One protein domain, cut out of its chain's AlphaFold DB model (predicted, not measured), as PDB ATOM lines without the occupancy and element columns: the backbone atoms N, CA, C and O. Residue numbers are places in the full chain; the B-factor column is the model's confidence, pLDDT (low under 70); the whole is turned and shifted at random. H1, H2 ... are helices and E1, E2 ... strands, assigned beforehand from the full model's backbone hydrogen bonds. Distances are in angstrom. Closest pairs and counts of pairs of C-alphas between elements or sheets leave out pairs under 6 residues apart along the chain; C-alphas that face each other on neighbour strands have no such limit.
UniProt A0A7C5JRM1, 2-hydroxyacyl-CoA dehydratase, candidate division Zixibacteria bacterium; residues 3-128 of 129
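Overview. This is residues 3 to 128 of the 129 residues of the protein "2-hydroxyacyl-CoA dehydratase" of candidate division Zixibacteria bacterium (UniProt A0A7C5JRM1). A small parallel sheet of three strands is covered by H6 on one face and H5 on the other, with H4 and H2 beyond its E1 edge and H3 farther out at one end of the longest axis. H1 packs on H6. The printed part has 126 residues, in the order E1 H1 H2 H3 H4 E2 H5 E3 H6; the class is mixed, helices and strands. It is compact, with a radius of gyration of the C-alphas of 14.9 A and spans of 45 by 32 by 26 A.

Along the chain. E1 is residues 3 to 5, with C-alpha 3 at (-23.614, 3.650, 13.173). H1 is residues 13 to 19, H2 28 to 33, H3 42 to 47, and H4 55 to 69, 20.9 A long. E2 is residues 74 to 79, 16.4 A; H5 is 85 to 94, 14.9 A; E3 is 99 to 104, 16.7 A. H6, residues 112 to 126, 21.2 A, ends at C-alpha 126 (-15.177, 3.549, -1.234).

Arrangement. The sheet runs E1 E2 E3, parallel; N 4 and O 75 are 2.9 A apart, N 76 and O 100 2.8 A, within hydrogen-bond range. H5 and H6 lie on opposite faces, in three layers, helices on both faces of a sheet, at heights over the sheet of 9.5 A and 10.0 A. E2, H5, E3 is a strand-helix-strand unit, two parallel neighbour strands with a helix between, its crossover right-handed; E1, H1 to H4, E2 is another. H1 touches H6 at a steep tilt of 52 degrees, closest C-alphas Ile 17 and Leu 118, 7.3 A. H4 touches H5 with residues 55 to 59 alone, closest C-alphas Val 55 and Glu 87, 6.9 A. H2 and H4 only graze the sheet; H3 touches no helix. Every O i to N i+4 pair is within hydrogen-bond range in H1, H2, H3, H4 and H6; in H5, 4 of 6.

Size, cuts and confidence. The farthest C-alphas, of Asp 40 and Ala 112, are 46.8 A apart. The printed part has no cut and no long link. Residues 81 to 85 have pLDDT under 70.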
ATOM      1  N   TYR A   3     -22.217   3.293  13.012       97.94
ATOM      2  CA  TYR A   3     -23.614   3.650  13.173       97.94
ATOM      3  C   TYR A   3     -23.782   4.302  14.545       97.94
ATOM      4  O   TYR A   3     -23.485   3.680  15.567       97.94
ATOM      5  N   ILE A   4     -24.188   5.567  14.569       96.06
ATOM      6  CA  ILE A   4     -24.341   6.351  15.800       96.06
ATOM      7  C   ILE A   4     -25.760   6.895  15.928       96.06
ATOM      8  O   ILE A   4     -26.472   6.997  14.931       96.06
ATOM      9  N   GLY A   5     -26.140   7.299  17.139       92.12
ATOM     10  CA  GLY A   5     -27.510   7.722  17.428       92.12
ATOM     11  C   GLY A   5     -28.381   6.563  17.904       92.12
ATOM     12  O   GLY A   5     -27.861   5.532  18.324       92.12
ATOM     13  N   VAL A   6     -29.698   6.759  17.933       89.25
ATOM     14  CA  VAL A   6     -30.626   5.773  18.515       89.25
ATOM     15  C   VAL A   6     -30.592   4.442  17.739       89.25
ATOM     16  O   VAL A   6     -30.175   4.424  16.581       89.25
ATOM     17  N   PRO A   7     -30.974   3.304  18.347       90.25
ATOM     18  CA  PRO A   7     -31.089   2.049  17.609       90.25
ATOM     19  C   PRO A   7     -32.057   2.186  16.415       90.25
ATOM     20  O   PRO A   7     -33.071   2.865  16.556       90.25
ATOM     21  N   PRO A   8     -31.775   1.567  15.252       89.94
ATOM     22  CA  PRO A   8     -32.642   1.675  14.081       89.94
ATOM     23  C   PRO A   8     -34.026   1.077  14.325       89.94
ATOM     24  O   PRO A   8     -34.124  -0.071  14.754       89.94
ATOM     25  N   ILE A   9     -35.077   1.786  13.898       91.56
ATOM     26  CA  ILE A   9     -36.390   1.168  13.654       91.56
ATOM     27  C   ILE A   9     -36.398   0.332  12.364       91.56
ATOM     28  O   ILE A   9     -37.212  -0.575  12.206       91.56
ATOM     29  N   PHE A  10     -35.492   0.642  11.429       94.19
ATOM     30  CA  PHE A  10     -35.380  -0.052  10.153       94.19
ATOM     31  C   PHE A  10     -34.837  -1.471  10.351       94.19
ATOM     32  O   PHE A  10     -33.687  -1.643  10.756       94.19
ATOM     33  N   GLY A  11     -35.644  -2.480  10.027       94.12
ATOM     34  CA  GLY A  11     -35.265  -3.888  10.149       94.12
ATOM     35  C   GLY A  11     -34.279  -4.360   9.078       94.12
ATOM     36  O   GLY A  11     -33.554  -5.318   9.313       94.12
ATOM     37  N   ASP A  12     -34.220  -3.675   7.931       96.25
ATOM     38  CA  ASP A  12     -33.450  -4.070   6.741       96.25
ATOM     39  C   ASP A  12     -32.177  -3.230   6.508       96.25
ATOM     40  O   ASP A  12     -31.431  -3.474   5.561       96.25
ATOM     41  N   ILE A  13     -31.896  -2.228   7.353       96.50
ATOM     42  CA  ILE A  13     -30.834  -1.246   7.072       96.50
ATOM     43  C   ILE A  13     -29.431  -1.862   7.024       96.50
ATOM     44  O   ILE A  13     -28.607  -1.440   6.215       96.50
ATOM     45  N   TYR A  14     -29.142  -2.851   7.872       97.31
ATOM     46  CA  TYR A  14     -27.837  -3.516   7.869       97.31
ATOM     47  C   TYR A  14     -27.653  -4.380   6.622       97.31
ATOM     48  O   TYR A  14     -26.594  -4.298   6.004       97.31
ATOM     49  N   ASP A  15     -28.690  -5.114   6.215       98.00
ATOM     50  CA  ASP A  15     -28.670  -5.935   5.001       98.00
ATOM     51  C   ASP A  15     -28.443  -5.065   3.759       98.00
ATOM     52  O   ASP A  15     -27.592  -5.376   2.931       98.00
ATOM     53  N   ILE A  16     -29.115  -3.911   3.676       98.00
ATOM     54  CA  ILE A  16     -28.924  -2.929   2.596       98.00
ATOM     55  C   ILE A  16     -27.483  -2.402   2.562       98.00
ATOM     56  O   ILE A  16     -26.884  -2.265   1.496       98.00
ATOM     57  N   ILE A  17     -26.908  -2.080   3.726       98.25
ATOM     58  CA  ILE A  17     -25.519  -1.608   3.811       98.25
ATOM     59  C   ILE A  17     -24.550  -2.690   3.309       98.25
ATOM     60  O   ILE A  17     -23.601  -2.362   2.589       98.25
ATOM     61  N   GLU A  18     -24.789  -3.956   3.669       98.31
ATOM     62  CA  GLU A  18     -23.993  -5.097   3.204       98.31
ATOM     63  C   GLU A  18     -24.169  -5.363   1.703       98.31
ATOM     64  O   GLU A  18     -23.169  -5.558   1.009       98.31
ATOM     65  N   GLU A  19     -25.389  -5.256   1.167       98.31
ATOM     66  CA  GLU A  19     -25.685  -5.357  -0.269       98.31
ATOM     67  C   GLU A  19     -24.934  -4.291  -1.082       98.31
ATOM     68  O   GLU A  19     -24.337  -4.582  -2.120       98.31
ATOM     69  N   TYR A  20     -24.861  -3.058  -0.573       98.38
ATOM     70  CA  TYR A  20     -24.066  -1.985  -1.176       98.38
ATOM     71  C   TYR A  20     -22.555  -2.146  -0.958       98.38
ATOM     72  O   TYR A  20     -21.762  -1.302  -1.383       98.38
ATOM     73  N   GLY A  21     -22.113  -3.246  -0.345       97.69
ATOM     74  CA  GLY A  21     -20.714  -3.624  -0.179       97.69
ATOM     75  C   GLY A  21     -19.985  -2.814   0.887       97.69
ATOM     76  O   GLY A  21     -18.807  -2.497   0.714       97.69
ATOM     77  N   ALA A  22     -20.675  -2.435   1.960       98.19
ATOM     78  CA  ALA A  22     -20.074  -1.887   3.169       98.19
ATOM     79  C   ALA A  22     -20.483  -2.719   4.390       98.19
ATOM     80  O   ALA A  22     -21.368  -3.553   4.330       98.19
ATOM     81  N   ARG A  23     -19.832  -2.498   5.534       98.00
ATOM     82  CA  ARG A  23     -20.191  -3.177   6.786       98.00
ATOM     83  C   ARG A  23     -20.157  -2.214   7.954       98.00
ATOM     84  O   ARG A  23     -19.249  -1.378   8.047       98.00
ATOM     85  N   VAL A  24     -21.114  -2.334   8.867       98.38
ATOM     86  CA  VAL A  24     -21.078  -1.619  10.146       98.38
ATOM     87  C   VAL A  24     -20.246  -2.427  11.140       98.38
ATOM     88  O   VAL A  24     -20.582  -3.557  11.467       98.38
ATOM     89  N   VAL A  25     -19.146  -1.847  11.619       98.12
ATOM     90  CA  VAL A  25     -18.223  -2.490  12.581       98.12
ATOM     91  C   VAL A  25     -18.270  -1.835  13.964       98.12
ATOM     92  O   VAL A  25     -17.668  -2.325  14.918       98.12
ATOM     93  N   PHE A  26     -18.990  -0.720  14.080       98.19
ATOM     94  CA  PHE A  26     -19.205   0.004  15.323       98.19
ATOM     95  C   PHE A  26     -20.648   0.499  15.383       98.19
ATOM     96  O   PHE A  26     -21.071   1.228  14.493       98.19
ATOM     97  N   ASN A  27     -21.371   0.116  16.433       97.62
ATOM     98  CA  ASN A  27     -22.691   0.642  16.773       97.62
ATOM     99  C   ASN A  27     -22.556   1.372  18.110       97.62
ATOM    100  O   ASN A  27     -22.115   0.749  19.070       97.62
ATOM    101  N   GLU A  28     -22.866   2.662  18.189       95.69
ATOM    102  CA  GLU A  28     -22.568   3.460  19.384       95.69
ATOM    103  C   GLU A  28     -23.594   3.260  20.508       95.69
ATOM    104  O   GLU A  28     -23.261   2.605  21.497       95.69
ATOM    105  N   VAL A  29     -24.832   3.761  20.380       93.69
ATOM    106  CA  VAL A  29     -25.839   3.616  21.452       93.69
ATOM    107  C   VAL A  29     -26.153   2.147  21.721       93.69
ATOM    108  O   VAL A  29     -26.201   1.746  22.882       93.69
ATOM    109  N   GLN A  30     -26.281   1.313  20.679       94.06
ATOM    110  CA  GLN A  30     -26.526  -0.123  20.863       94.06
ATOM    111  C   GLN A  30     -25.412  -0.795  21.682       94.06
ATOM    112  O   GLN A  30     -25.696  -1.621  22.547       94.06
ATOM    113  N   ARG A  31     -24.139  -0.421  21.464       94.38
ATOM    114  CA  ARG A  31     -23.026  -0.919  22.286       94.38
ATOM    115  C   ARG A  31     -23.158  -0.441  23.726       94.38
ATOM    116  O   ARG A  31     -22.933  -1.242  24.624       94.38
ATOM    117  N   GLN A  32     -23.525   0.815  23.962       92.75
ATOM    118  CA  GLN A  32     -23.712   1.326  25.323       92.75
ATOM    119  C   GLN A  32     -24.840   0.579  26.053       92.75
ATOM    120  O   GLN A  32     -24.677   0.239  27.220       92.75
ATOM    121  N   PHE A  33     -25.934   0.230  25.363       92.12
ATOM    122  CA  PHE A  33     -27.044  -0.548  25.940       92.12
ATOM    123  C   PHE A  33     -26.634  -1.968  26.353       92.12
ATOM    124  O   PHE A  33     -27.263  -2.553  27.230       92.12
ATOM    125  N   SER A  34     -25.559  -2.512  25.774       92.44
ATOM    126  CA  SER A  34     -24.994  -3.800  26.197       92.44
ATOM    127  C   SER A  34     -24.161  -3.728  27.483       92.44
ATOM    128  O   SER A  34     -23.668  -4.759  27.927       92.44
ATOM    129  N   MET A  35     -23.988  -2.533  28.069       91.44
ATOM    130  CA  MET A  35     -23.140  -2.277  29.238       91.44
ATOM    131  C   MET A  35     -21.746  -2.922  29.095       91.44
ATOM    132  O   MET A  35     -21.380  -3.826  29.846       91.44
ATOM    133  N   PRO A  36     -20.941  -2.478  28.111       90.25
ATOM    134  CA  PRO A  36     -19.818  -3.246  27.567       90.25
ATOM    135  C   PRO A  36     -18.573  -3.261  28.471       90.25
ATOM    136  O   PRO A  36     -17.543  -3.817  28.088       90.25
ATOM    137  N   PHE A  37     -18.628  -2.604  29.629       90.50
ATOM    138  CA  PHE A  37     -17.503  -2.444  30.539       90.50
ATOM    139  C   PHE A  37     -17.653  -3.390  31.722       90.50
ATOM    140  O   PHE A  37     -18.708  -3.461  32.352       90.50
ATOM    141  N   ARG A  38     -16.574  -4.104  32.040       92.44
ATOM    142  CA  ARG A  38     -16.497  -4.888  33.267       92.44
ATOM    143  C   ARG A  38     -16.235  -3.940  34.433       92.44
ATOM    144  O   ARG A  38     -15.225  -3.241  34.425       92.44
ATOM    145  N   THR A  39     -17.121  -3.953  35.417       94.75
ATOM    146  CA  THR A  39     -17.033  -3.153  36.641       94.75
ATOM    147  C   THR A  39     -17.232  -4.043  37.860       94.75
ATOM    148  O   THR A  39     -17.735  -5.163  37.743       94.75
ATOM    149  N   ASP A  40     -16.819  -3.549  39.023       94.69
ATOM    150  CA  ASP A  40     -16.971  -4.272  40.287       94.69
ATOM    151  C   ASP A  40     -18.416  -4.217  40.812       94.69
ATOM    152  O   ASP A  40     -18.855  -5.127  41.515       94.69
ATOM    153  N   ASP A  41     -19.177  -3.186  40.428       94.56
ATOM    154  CA  ASP A  41     -20.575  -3.013  40.809       94.56
ATOM    155  C   ASP A  41     -21.425  -2.315  39.723       94.56
ATOM    156  O   ASP A  41     -20.931  -1.849  38.688       94.56
ATOM    157  N   ILE A  42     -22.739  -2.274  39.971       92.81
ATOM    158  CA  ILE A  42     -23.736  -1.653  39.089       92.81
ATOM    159  C   ILE A  42     -23.650  -0.121  39.083       92.81
ATOM    160  O   ILE A  42     -23.992   0.502  38.083       92.81
ATOM    161  N   VAL A  43     -23.183   0.508  40.164       93.94
ATOM    162  CA  VAL A  43     -23.063   1.970  40.239       93.94
ATOM    163  C   VAL A  43     -21.998   2.437  39.253       93.94
ATOM    164  O   VAL A  43     -22.273   3.308  38.427       93.94
ATOM    165  N   GLU A  44     -20.825   1.807  39.259       93.88
ATOM    166  CA  GLU A  44     -19.752   2.093  38.309       93.88
ATOM    167  C   GLU A  44     -20.142   1.732  36.870       93.88
ATOM    168  O   GLU A  44     -19.823   2.478  35.943       93.88
ATOM    169  N   GLN A  45     -20.915   0.658  36.662       92.12
ATOM    170  CA  GLN A  45     -21.436   0.324  35.331       92.12
ATOM    171  C   GLN A  45     -22.281   1.469  34.750       92.12
ATOM    172  O   GLN A  45     -22.087   1.867  33.601       92.12
ATOM    173  N   TYR A  46     -23.173   2.046  35.561       90.81
ATOM    174  CA  TYR A  46     -23.995   3.188  35.160       90.81
ATOM    175  C   TYR A  46     -23.197   4.493  35.053       90.81
ATOM    176  O   TYR A  46     -23.542   5.335  34.227       90.81
ATOM    177  N   ARG A  47     -22.114   4.671  35.822       89.94
ATOM    178  CA  ARG A  47     -21.211   5.827  35.660       89.94
ATOM    179  C   ARG A  47     -20.447   5.811  34.336       89.94
ATOM    180  O   ARG A  47     -20.097   6.873  33.831       89.94
ATOM    181  N   LEU A  48     -20.176   4.630  33.777       89.50
ATOM    182  CA  LEU A  48     -19.500   4.478  32.481       89.50
ATOM    183  C   LEU A  48     -20.460   4.512  31.281       89.50
ATOM    184  O   LEU A  48     -20.016   4.572  30.135       89.50
ATOM    185  N   TYR A  49     -21.768   4.478  31.527       85.44
ATOM    186  CA  TYR A  49     -22.799   4.483  30.496       85.44
ATOM    187  C   TYR A  49     -22.867   5.858  29.814       85.44
ATOM    188  O   TYR A  49     -23.368   6.814  30.398       85.44
ATOM    189  N   THR A  50     -22.364   5.993  28.577       83.06
ATOM    190  CA  THR A  50     -22.214   7.322  27.933       83.06
ATOM    191  C   THR A  50     -23.520   7.933  27.419       83.06
ATOM    192  O   THR A  50     -23.611   9.147  27.249       83.06
ATOM    193  N   TYR A  51     -24.554   7.114  27.201       83.69
ATOM    194  CA  TYR A  51     -25.847   7.515  26.635       83.69
ATOM    195  C   TYR A  51     -26.586   8.671  27.355       83.69
ATOM    196  O   TYR A  51     -27.138   9.520  26.646       83.69
ATOM    197  N   PRO A  52     -26.657   8.722  28.705       82.00
ATOM    198  CA  PRO A  52     -27.290   9.816  29.450       82.00
ATOM    199  C   PRO A  52     -26.425  11.075  29.576       82.00
ATOM    200  O   PRO A  52     -26.939  12.116  29.984       82.00
ATOM    201  N   TYR A  53     -25.127  11.001  29.276       83.88
ATOM    202  CA  TYR A  53     -24.225  12.144  29.398       83.88
ATOM    203  C   TYR A  53     -24.276  13.047  28.163       83.88
ATOM    204  O   TYR A  53     -24.836  12.713  27.119       83.88
ATOM    205  N   ALA A  54     -23.674  14.229  28.296       85.81
ATOM    206  CA  ALA A  54     -23.622  15.214  27.229       85.81
ATOM    207  C   ALA A  54     -22.922  14.668  25.971       85.81
ATOM    208  O   ALA A  54     -22.010  13.841  26.037       85.81
ATOM    209  N   VAL A  55     -23.295  15.226  24.817       88.00
ATOM    210  CA  VAL A  55     -22.780  14.859  23.488       88.00
ATOM    211  C   VAL A  55     -21.247  14.769  23.408       88.00
ATOM    212  O   VAL A  55     -20.715  13.924  22.693       88.00
ATOM    213  N   PHE A  56     -20.514  15.591  24.164       89.38
ATOM    214  CA  PHE A  56     -19.048  15.603  24.145       89.38
ATOM    215  C   PHE A  56     -18.414  14.327  24.719       89.38
ATOM    216  O   PHE A  56     -17.409  13.866  24.175       89.38
ATOM    217  N   GLU A  57     -19.020  13.712  25.738       88.88
ATOM    218  CA  GLU A  57     -18.553  12.424  26.276       88.88
ATOM    219  C   GLU A  57     -18.755  11.306  25.249       88.88
ATOM    220  O   GLU A  57     -17.858  10.494  25.007       88.88
ATOM    221  N   ARG A  58     -19.894  11.328  24.546       92.75
ATOM    222  CA  ARG A  58     -20.175  10.398  23.442       92.75
ATOM    223  C   ARG A  58     -19.170  10.570  22.302       92.75
ATOM    224  O   ARG A  58     -18.621   9.587  21.814       92.75
ATOM    225  N   ILE A  59     -18.863  11.810  21.909       94.50
ATOM    226  CA  ILE A  59     -17.880  12.114  20.851       94.50
ATOM    227  C   ILE A  59     -16.497  11.544  21.185       94.50
ATOM    228  O   ILE A  59     -15.806  11.070  20.280       94.50
ATOM    229  N   LYS A  60     -16.082  11.584  22.456       93.94
ATOM    230  CA  LYS A  60     -14.791  11.040  22.891       93.94
ATOM    231  C   LYS A  60     -14.713   9.526  22.658       93.94
ATOM    232  O   LYS A  60     -13.788   9.090  21.972       93.94
ATOM    233  N   ASP A  61     -15.700   8.759  23.136       94.25
ATOM    234  CA  ASP A  61     -15.783   7.303  22.899       94.25
ATOM    235  C   ASP A  61     -15.876   7.004  21.394       94.25
ATOM    236  O   ASP A  61     -15.098   6.208  20.872       94.25
ATOM    237  N   ILE A  62     -16.733   7.716  20.650       96.25
ATOM    238  CA  ILE A  62     -16.892   7.529  19.198       96.25
ATOM    239  C   ILE A  62     -15.561   7.699  18.459       96.25
ATOM    240  O   ILE A  62     -15.214   6.859  17.628       96.25
ATOM    241  N   LYS A  63     -14.790   8.754  18.751       97.38
ATOM    242  CA  LYS A  63     -13.488   8.997  18.107       97.38
ATOM    243  C   LYS A  63     -12.490   7.880  18.389       97.38
ATOM    244  O   LYS A  63     -11.783   7.446  17.479       97.38
ATOM    245  N   GLU A  64     -12.445   7.407  19.628       96.19
ATOM    246  CA  GLU A  64     -11.589   6.290  20.013       96.19
ATOM    247  C   GLU A  64     -11.987   5.006  19.274       96.19
ATOM    248  O   GLU A  64     -11.142   4.353  18.655       96.19
ATOM    249  N   GLN A  65     -13.284   4.679  19.253       97.06
ATOM    250  CA  GLN A  65     -13.796   3.473  18.604       97.06
ATOM    251  C   GLN A  65     -13.661   3.522  17.071       97.06
ATOM    252  O   GLN A  65     -13.408   2.476  16.467       97.06
ATOM    253  N   ILE A  66     -13.771   4.707  16.451       97.94
ATOM    254  CA  ILE A  66     -13.487   4.941  15.022       97.94
ATOM    255  C   ILE A  66     -12.035   4.588  14.705       97.94
ATOM    256  O   ILE A  66     -11.786   3.819  13.775       97.94
ATOM    257  N   LYS A  67     -11.086   5.112  15.493       97.88
ATOM    258  CA  LYS A  67      -9.653   4.863  15.296       97.88
ATOM    259  C   LYS A  67      -9.316   3.386  15.490       97.88
ATOM    260  O   LYS A  67      -8.655   2.803  14.640       97.88
ATOM    261  N   LEU A  68      -9.798   2.777  16.575       98.00
ATOM    262  CA  LEU A  68      -9.537   1.371  16.909       98.00
ATOM    263  C   LEU A  68     -10.009   0.389  15.830       98.00
ATOM    264  O   LEU A  68      -9.398  -0.659  15.656       98.00
ATOM    265  N   ARG A  69     -11.102   0.707  15.127       97.62
ATOM    266  CA  ARG A  69     -11.733  -0.194  14.147       97.62
ATOM    267  C   ARG A  69     -11.448   0.153  12.691       97.62
ATOM    268  O   ARG A  69     -11.981  -0.524  11.818       97.62
ATOM    269  N   GLY A  70     -10.688   1.215  12.417       97.00
ATOM    270  CA  GLY A  70     -10.489   1.699  11.047       97.00
ATOM    271  C   GLY A  70     -11.811   2.079  10.372       97.00
ATOM    272  O   GLY A  70     -12.119   1.629   9.273       97.00
ATOM    273  N   VAL A  71     -12.663   2.847  11.059       98.25
ATOM    274  CA  VAL A  71     -13.945   3.275  10.483       98.25
ATOM    275  C   VAL A  71     -13.724   4.361   9.426       98.25
ATOM    276  O   VAL A  71     -13.232   5.440   9.735       98.25
ATOM    277  N   HIS A  72     -14.197   4.102   8.203       98.12
ATOM    278  CA  HIS A  72     -14.072   5.019   7.057       98.12
ATOM    279  C   HIS A  72     -15.249   5.986   6.852       98.12
ATOM    280  O   HIS A  72     -15.182   6.872   6.010       98.12
ATOM    281  N   GLY A  73     -16.346   5.827   7.591       98.25
ATOM    282  CA  GLY A  73     -17.517   6.693   7.466       98.25
ATOM    283  C   GLY A  73     -18.551   6.434   8.555       98.25
ATOM    284  O   GLY A  73     -18.596   5.336   9.119       98.25
ATOM    285  N   VAL A  74     -19.361   7.447   8.853       98.50
ATOM    286  CA  VAL A  74     -20.361   7.462   9.928       98.50
ATOM    287  C   VAL A  74     -21.756   7.660   9.349       98.50
ATOM    288  O   VAL A  74     -22.002   8.597   8.595       98.50
ATOM    289  N   ILE A  75     -22.669   6.788   9.758       97.94
ATOM    290  CA  ILE A  75     -24.110   6.939   9.597       97.94
ATOM    291  C   ILE A  75     -24.649   7.392  10.954       97.94
ATOM    292  O   ILE A  75     -24.555   6.650  11.931       97.94
ATOM    293  N   HIS A  76     -25.176   8.609  11.032       96.31
ATOM    294  CA  HIS A  76     -25.928   9.078  12.192       96.31
ATOM    295  C   HIS A  76     -27.409   8.870  11.941       96.31
ATOM    296  O   HIS A  76     -27.963   9.435  11.001       96.31
ATOM    297  N   TYR A  77     -28.034   8.066  12.788       94.44
ATOM    298  CA  TYR A  77     -29.457   7.813  12.732       94.44
ATOM    299  C   TYR A  77     -30.198   8.511  13.866       94.44
ATOM    300  O   TYR A  77     -29.825   8.416  15.039       94.44
ATOM    301  N   THR A  78     -31.287   9.178  13.506       91.62
ATOM    302  CA  THR A  78     -32.252   9.728  14.455       91.62
ATOM    303  C   THR A  78     -33.653   9.235  14.122       91.62
ATOM    304  O   THR A  78     -33.994   9.049  12.956       91.62
ATOM    305  N   GLU A  79     -34.495   9.093  15.135       85.19
ATOM    306  CA  GLU A  79     -35.937   8.960  14.929       85.19
ATOM    307  C   GLU A  79     -36.594  10.341  14.819       85.19
ATOM    308  O   GLU A  79     -36.115  11.318  15.412       85.19
ATOM    309  N   GLN A  80     -37.694  10.415  14.067       79.94
ATOM    310  CA  GLN A  80     -38.537  11.603  13.981       79.94
ATOM    311  C   GLN A  80     -38.912  12.106  15.382       79.94
ATOM    312  O   GLN A  80     -39.193  11.330  16.294       79.94
ATOM    313  N   PHE A  81     -38.919  13.431  15.545       68.69
ATOM    314  CA  PHE A  81     -39.218  14.129  16.806       68.69
ATOM    315  C   PHE A  81     -38.214  13.893  17.950       68.69
ATOM    316  O   PHE A  81     -38.473  14.268  19.095       68.69
ATOM    317  N   CYS A  82     -37.030  13.344  17.666       69.62
ATOM    318  CA  CYS A  82     -35.960  13.265  18.651       69.62
ATOM    319  C   CYS A  82     -35.227  14.616  18.778       69.62
ATOM    320  O   CYS A  82     -34.622  15.101  17.821       69.62
ATOM    321  N   PHE A  83     -35.182  15.197  19.987       69.31
ATOM    322  CA  PHE A  83     -34.445  16.446  20.274       69.31
ATOM    323  C   PHE A  83     -32.950  16.384  19.896       69.31
ATOM    324  O   PHE A  83     -32.287  17.412  19.746       69.31
ATOM    325  N   ARG A  84     -32.414  15.170  19.717       66.44
ATOM    326  CA  ARG A  84     -31.027  14.897  19.323       66.44
ATOM    327  C   ARG A  84     -30.689  15.337  17.896       66.44
ATOM    328  O   ARG A  84     -29.516  15.344  17.543       66.44
ATOM    329  N   GLN A  85     -31.659  15.797  17.103       62.56
ATOM    330  CA  GLN A  85     -31.388  16.498  15.841       62.56
ATOM    331  C   GLN A  85     -30.441  17.702  16.035       62.56
ATOM    332  O   GLN A  85     -29.607  17.973  15.175       62.56
ATOM    333  N   ILE A  86     -30.490  18.381  17.190       72.31
ATOM    334  CA  ILE A  86     -29.569  19.488  17.521       72.31
ATOM    335  C   ILE A  86     -28.116  18.988  17.646       72.31
ATOM    336  O   ILE A  86     -27.170  19.709  17.321       72.31
ATOM    337  N   GLU A  87     -27.922  17.740  18.079       82.50
ATOM    338  CA  GLU A  87     -26.598  17.132  18.236       82.50
ATOM    339  C   GLU A  87     -25.952  16.774  16.890       82.50
ATOM    340  O   GLU A  87     -24.725  16.703  16.817       82.50
ATOM    341  N   ASP A  88     -26.734  16.610  15.815       88.00
ATOM    342  CA  ASP A  88     -26.221  16.243  14.487       88.00
ATOM    343  C   ASP A  88     -25.134  17.212  14.002       88.00
ATOM    344  O   ASP A  88     -24.041  16.803  13.606       88.00
ATOM    345  N   MET A  89     -25.384  18.519  14.132       88.06
ATOM    346  CA  MET A  89     -24.412  19.546  13.755       88.06
ATOM    347  C   MET A  89     -23.121  19.460  14.573       88.06
ATOM    348  O   MET A  89     -22.047  19.800  14.070       88.06
ATOM    349  N   ILE A  90     -23.215  19.032  15.834       91.94
ATOM    350  CA  ILE A  90     -22.062  18.883  16.722       91.94
ATOM    351  C   ILE A  90     -21.248  17.662  16.285       91.94
ATOM    352  O   ILE A  90     -20.038  17.789  16.092       91.94
ATOM    353  N   PHE A  91     -21.895  16.517  16.040       93.94
ATOM    354  CA  PHE A  91     -21.231  15.322  15.513       93.94
ATOM    355  C   PHE A  91     -20.556  15.596  14.172       93.94
ATOM    356  O   PHE A  91     -19.366  15.320  14.019       93.94
ATOM    357  N   ARG A  92     -21.269  16.222  13.230       93.19
ATOM    358  CA  ARG A  92     -20.745  16.544  11.899       93.19
ATOM    359  C   ARG A  92     -19.517  17.455  11.944       93.19
ATOM    360  O   ARG A  92     -18.619  17.300  11.126       93.19
ATOM    361  N   LYS A  93     -19.461  18.406  12.884       92.94
ATOM    362  CA  LYS A  93     -18.281  19.268  13.083       92.94
ATOM    363  C   LYS A  93     -17.143  18.548  13.804       92.94
ATOM    364  O   LYS A  93     -15.978  18.838  13.550       92.94
ATOM    365  N   ALA A  94     -17.465  17.655  14.737       94.75
ATOM    366  CA  ALA A  94     -16.476  17.000  15.580       94.75
ATOM    367  C   ALA A  94     -15.793  15.802  14.906       94.75
ATOM    368  O   ALA A  94     -14.645  15.503  15.250       94.75
ATOM    369  N   LEU A  95     -16.484  15.102  14.004       95.69
ATOM    370  CA  LEU A  95     -15.995  13.912  13.310       95.69
ATOM    371  C   LEU A  95     -15.368  14.303  11.964       95.69
ATOM    372  O   LEU A  95     -16.013  14.907  11.119       95.69
ATOM    373  N   SER A  96     -14.100  13.944  11.762       92.12
ATOM    374  CA  SER A  96     -13.310  14.335  10.581       92.12
ATOM    375  C   SER A  96     -13.352  13.312   9.438       92.12
ATOM    376  O   SER A  96     -12.448  13.284   8.610       92.12
ATOM    377  N   ILE A  97     -14.362  12.442   9.417       96.38
ATOM    378  CA  ILE A  97     -14.535  11.388   8.406       96.38
ATOM    379  C   ILE A  97     -15.885  11.559   7.696       96.38
ATOM    380  O   ILE A  97     -16.757  12.242   8.241       96.38
ATOM    381  N   PRO A  98     -16.083  10.957   6.506       97.88
ATOM    382  CA  PRO A  98     -17.356  11.004   5.798       97.88
ATOM    383  C   PRO A  98     -18.555  10.720   6.706       97.88
ATOM    384  O   PRO A  98     -18.539   9.778   7.501       97.88
ATOM    385  N   TYR A  99     -19.597  11.535   6.575       97.62
ATOM    386  CA  TYR A  99     -20.739  11.533   7.481       97.62
ATOM    387  C   TYR A  99     -22.050  11.698   6.718       97.62
ATOM    388  O   TYR A  99     -22.175  12.602   5.888       97.62
ATOM    389  N   ILE A 100     -23.043  10.880   7.056       97.44
ATOM    390  CA  ILE A 100     -24.416  11.026   6.583       97.44
ATOM    391  C   ILE A 100     -25.400  10.952   7.749       97.44
ATOM    392  O   ILE A 100     -25.278  10.097   8.621       97.44
ATOM    393  N   HIS A 101     -26.393  11.838   7.733       95.56
ATOM    394  CA  HIS A 101     -27.531  11.797   8.646       95.56
ATOM    395  C   HIS A 101     -28.742  11.148   7.968       95.56
ATOM    396  O   HIS A 101     -29.094  11.507   6.836       95.56
ATOM    397  N   ILE A 102     -29.358  10.187   8.648       94.12
ATOM    398  CA  ILE A 102     -30.561   9.474   8.225       94.12
ATOM    399  C   ILE A 102     -31.604   9.619   9.323       94.12
ATOM    400  O   ILE A 102     -31.307   9.467  10.505       94.12
ATOM    401  N   GLU A 103     -32.833   9.883   8.911       91.38
ATOM    402  CA  GLU A 103     -33.972   9.971   9.806       91.38
ATOM    403  C   GLU A 103     -34.972   8.868   9.461       91.38
ATOM    404  O   GLU A 103     -35.236   8.626   8.283       91.38
ATOM    405  N   GLY A 104     -35.492   8.185  10.480       89.31
ATOM    406  CA  GLY A 104     -36.563   7.197  10.341       89.31
ATOM    407  C   GLY A 104     -37.707   7.450  11.320       89.31
ATOM    408  O   GLY A 104     -37.689   8.430  12.056       89.31
ATOM    409  N   GLY A 105     -38.702   6.560  11.341       81.88
ATOM    410  CA  GLY A 105     -39.823   6.624  12.295       81.88
ATOM    411  C   GLY A 105     -41.196   6.317  11.692       81.88
ATOM    412  O   GLY A 105     -42.106   5.945  12.423       81.88
ATOM    413  N   GLU A 106     -41.347   6.408  10.368       82.19
ATOM    414  CA  GLU A 106     -42.640   6.168   9.700       82.19
ATOM    415  C   GLU A 106     -42.890   4.691   9.354       82.19
ATOM    416  O   GLU A 106     -44.035   4.271   9.208       82.19
ATOM    417  N   SER A 107     -41.829   3.894   9.194       88.12
ATOM    418  CA  SER A 107     -41.907   2.498   8.751       88.12
ATOM    419  C   SER A 107     -40.731   1.673   9.268       88.12
ATOM    420  O   SER A 107     -39.647   2.202   9.506       88.12
ATOM    421  N   PHE A 108     -40.942   0.360   9.378       91.31
ATOM    422  CA  PHE A 108     -39.899  -0.627   9.671       91.31
ATOM    423  C   PHE A 108     -38.997  -0.933   8.470       91.31
ATOM    424  O   PHE A 108     -37.923  -1.496   8.651       91.31
ATOM    425  N   ASN A 109     -39.409  -0.572   7.253       94.25
ATOM    426  CA  ASN A 109     -38.590  -0.757   6.059       94.25
ATOM    427  C   ASN A 109     -37.895   0.551   5.694       94.25
ATOM    428  O   ASN A 109     -38.511   1.619   5.734       94.25
ATOM    429  N   THR A 110     -36.639   0.455   5.266       94.88
ATOM    430  CA  THR A 110     -35.896   1.600   4.744       94.88
ATOM    431  C   THR A 110     -36.567   2.101   3.460       94.88
ATOM    432  O   THR A 110     -36.781   1.337   2.518       94.88
ATOM    433  N   ASP A 111     -36.908   3.387   3.388       94.12
ATOM    434  CA  ASP A 111     -37.565   3.966   2.215       94.12
ATOM    435  C   ASP A 111     -36.592   4.141   1.027       94.12
ATOM    436  O   ASP A 111     -35.368   4.181   1.184       94.12
ATOM    437  N   ALA A 112     -37.132   4.273  -0.189       95.44
ATOM    438  CA  ALA A 112     -36.328   4.373  -1.410       95.44
ATOM    439  C   ALA A 112     -35.352   5.566  -1.404       95.44
ATOM    440  O   ALA A 112     -34.229   5.448  -1.897       95.44
ATOM    441  N   ARG A 113     -35.739   6.705  -0.814       95.31
ATOM    442  CA  ARG A 113     -34.879   7.891  -0.724       95.31
ATOM    443  C   ARG A 113     -33.708   7.622   0.217       95.31
ATOM    444  O   ARG A 113     -32.577   7.979  -0.117       95.31
ATOM    445  N   THR A 114     -33.944   6.978   1.356       96.06
ATOM    446  CA  THR A 114     -32.880   6.573   2.282       96.06
ATOM    447  C   THR A 114     -31.938   5.548   1.647       96.06
ATOM    448  O   THR A 114     -30.721   5.728   1.735       96.06
ATOM    449  N   LYS A 115     -32.463   4.553   0.917       97.62
ATOM    450  CA  LYS A 115     -31.653   3.579   0.155       97.62
ATOM    451  C   LYS A 115     -30.714   4.262  -0.843       97.62
ATOM    452  O   LYS A 115     -29.506   4.051  -0.788       97.62
ATOM    453  N   MET A 116     -31.236   5.163  -1.679       98.00
ATOM    454  CA  MET A 116     -30.426   5.908  -2.655       98.00
ATOM    455  C   MET A 116     -29.322   6.744  -1.989       98.00
ATOM    456  O   MET A 116     -28.190   6.790  -2.470       98.00
ATOM    457  N   ARG A 117     -29.634   7.402  -0.866       98.19
ATOM    458  CA  ARG A 117     -28.658   8.198  -0.107       98.19
ATOM    459  C   ARG A 117     -27.564   7.328   0.516       98.19
ATOM    460  O   ARG A 117     -26.401   7.725   0.484       98.19
ATOM    461  N   LEU A 118     -27.924   6.163   1.061       98.31
ATOM    462  CA  LEU A 118     -26.975   5.181   1.591       98.31
ATOM    463  C   LEU A 118     -26.043   4.661   0.499       98.31
ATOM    464  O   LEU A 118     -24.832   4.650   0.705       98.31
ATOM    465  N   GLN A 119     -26.590   4.292  -0.662       98.50
ATOM    466  CA  GLN A 119     -25.797   3.819  -1.793       98.50
ATOM    467  C   GLN A 119     -24.763   4.868  -2.226       98.50
ATOM    468  O   GLN A 119     -23.568   4.581  -2.244       98.50
ATOM    469  N   ALA A 120     -25.202   6.107  -2.478       98.38
ATOM    470  CA  ALA A 120     -24.311   7.195  -2.882       98.38
ATOM    471  C   ALA A 120     -23.236   7.500  -1.822       98.38
ATOM    472  O   ALA A 120     -22.073   7.740  -2.149       98.38
ATOM    473  N   PHE A 121     -23.607   7.467  -0.537       98.56
ATOM    474  CA  PHE A 121     -22.658   7.640   0.561       98.56
ATOM    475  C   PHE A 121     -21.601   6.532   0.581       98.56
ATOM    476  O   PHE A 121     -20.413   6.820   0.709       98.56
ATOM    477  N   ILE A 122     -22.016   5.274   0.435       98.56
ATOM    478  CA  ILE A 122     -21.115   4.120   0.440       98.56
ATOM    479  C   ILE A 122     -20.164   4.158  -0.761       98.56
ATOM    480  O   ILE A 122     -18.970   3.921  -0.587       98.56
ATOM    481  N   GLU A 123     -20.655   4.498  -1.954       98.31
ATOM    482  CA  GLU A 123     -19.820   4.664  -3.151       98.31
ATOM    483  C   GLU A 123     -18.756   5.757  -2.962       98.31
ATOM    484  O   GLU A 123     -17.581   5.530  -3.246       98.31
ATOM    485  N   MET A 124     -19.130   6.908  -2.395       97.81
ATOM    486  CA  MET A 124     -18.185   7.983  -2.067       97.81
ATOM    487  C   MET A 124     -17.169   7.560  -0.990       97.81
ATOM    488  O   MET A 124     -15.990   7.897  -1.088       97.81
ATOM    489  N   VAL A 125     -17.579   6.818   0.045       97.75
ATOM    490  CA  VAL A 125     -16.628   6.308   1.050       97.75
ATOM    491  C   VAL A 125     -15.612   5.372   0.390       97.75
ATOM    492  O   VAL A 125     -14.421   5.495   0.659       97.75
ATOM    493  N   LYS A 126     -16.056   4.479  -0.506       95.81
ATOM    494  CA  LYS A 126     -15.177   3.549  -1.234       95.81
ATOM    495  C   LYS A 126     -14.159   4.247  -2.132       95.81
ATOM    496  O   LYS A 126     -13.084   3.701  -2.321       95.81
ATOM    497  N   SER A 127     -14.469   5.420  -2.687       93.44
ATOM    498  CA  SER A 127     -13.522   6.162  -3.535       93.44
ATOM    499  C   SER A 127     -12.466   6.951  -2.752       93.44
ATOM    500  O   SER A 127     -11.545   7.497  -3.357       93.44
ATOM    501  N   THR A 128     -12.601   7.030  -1.425       85.81
ATOM    502  CA  THR A 128     -11.718   7.812  -0.541       85.81
ATOM    503  C   THR A 128     -10.725   6.933   0.239       85.81
ATOM    504  O   THR A 128      -9.833   7.462   0.902       85.81
TER     505      THR A 128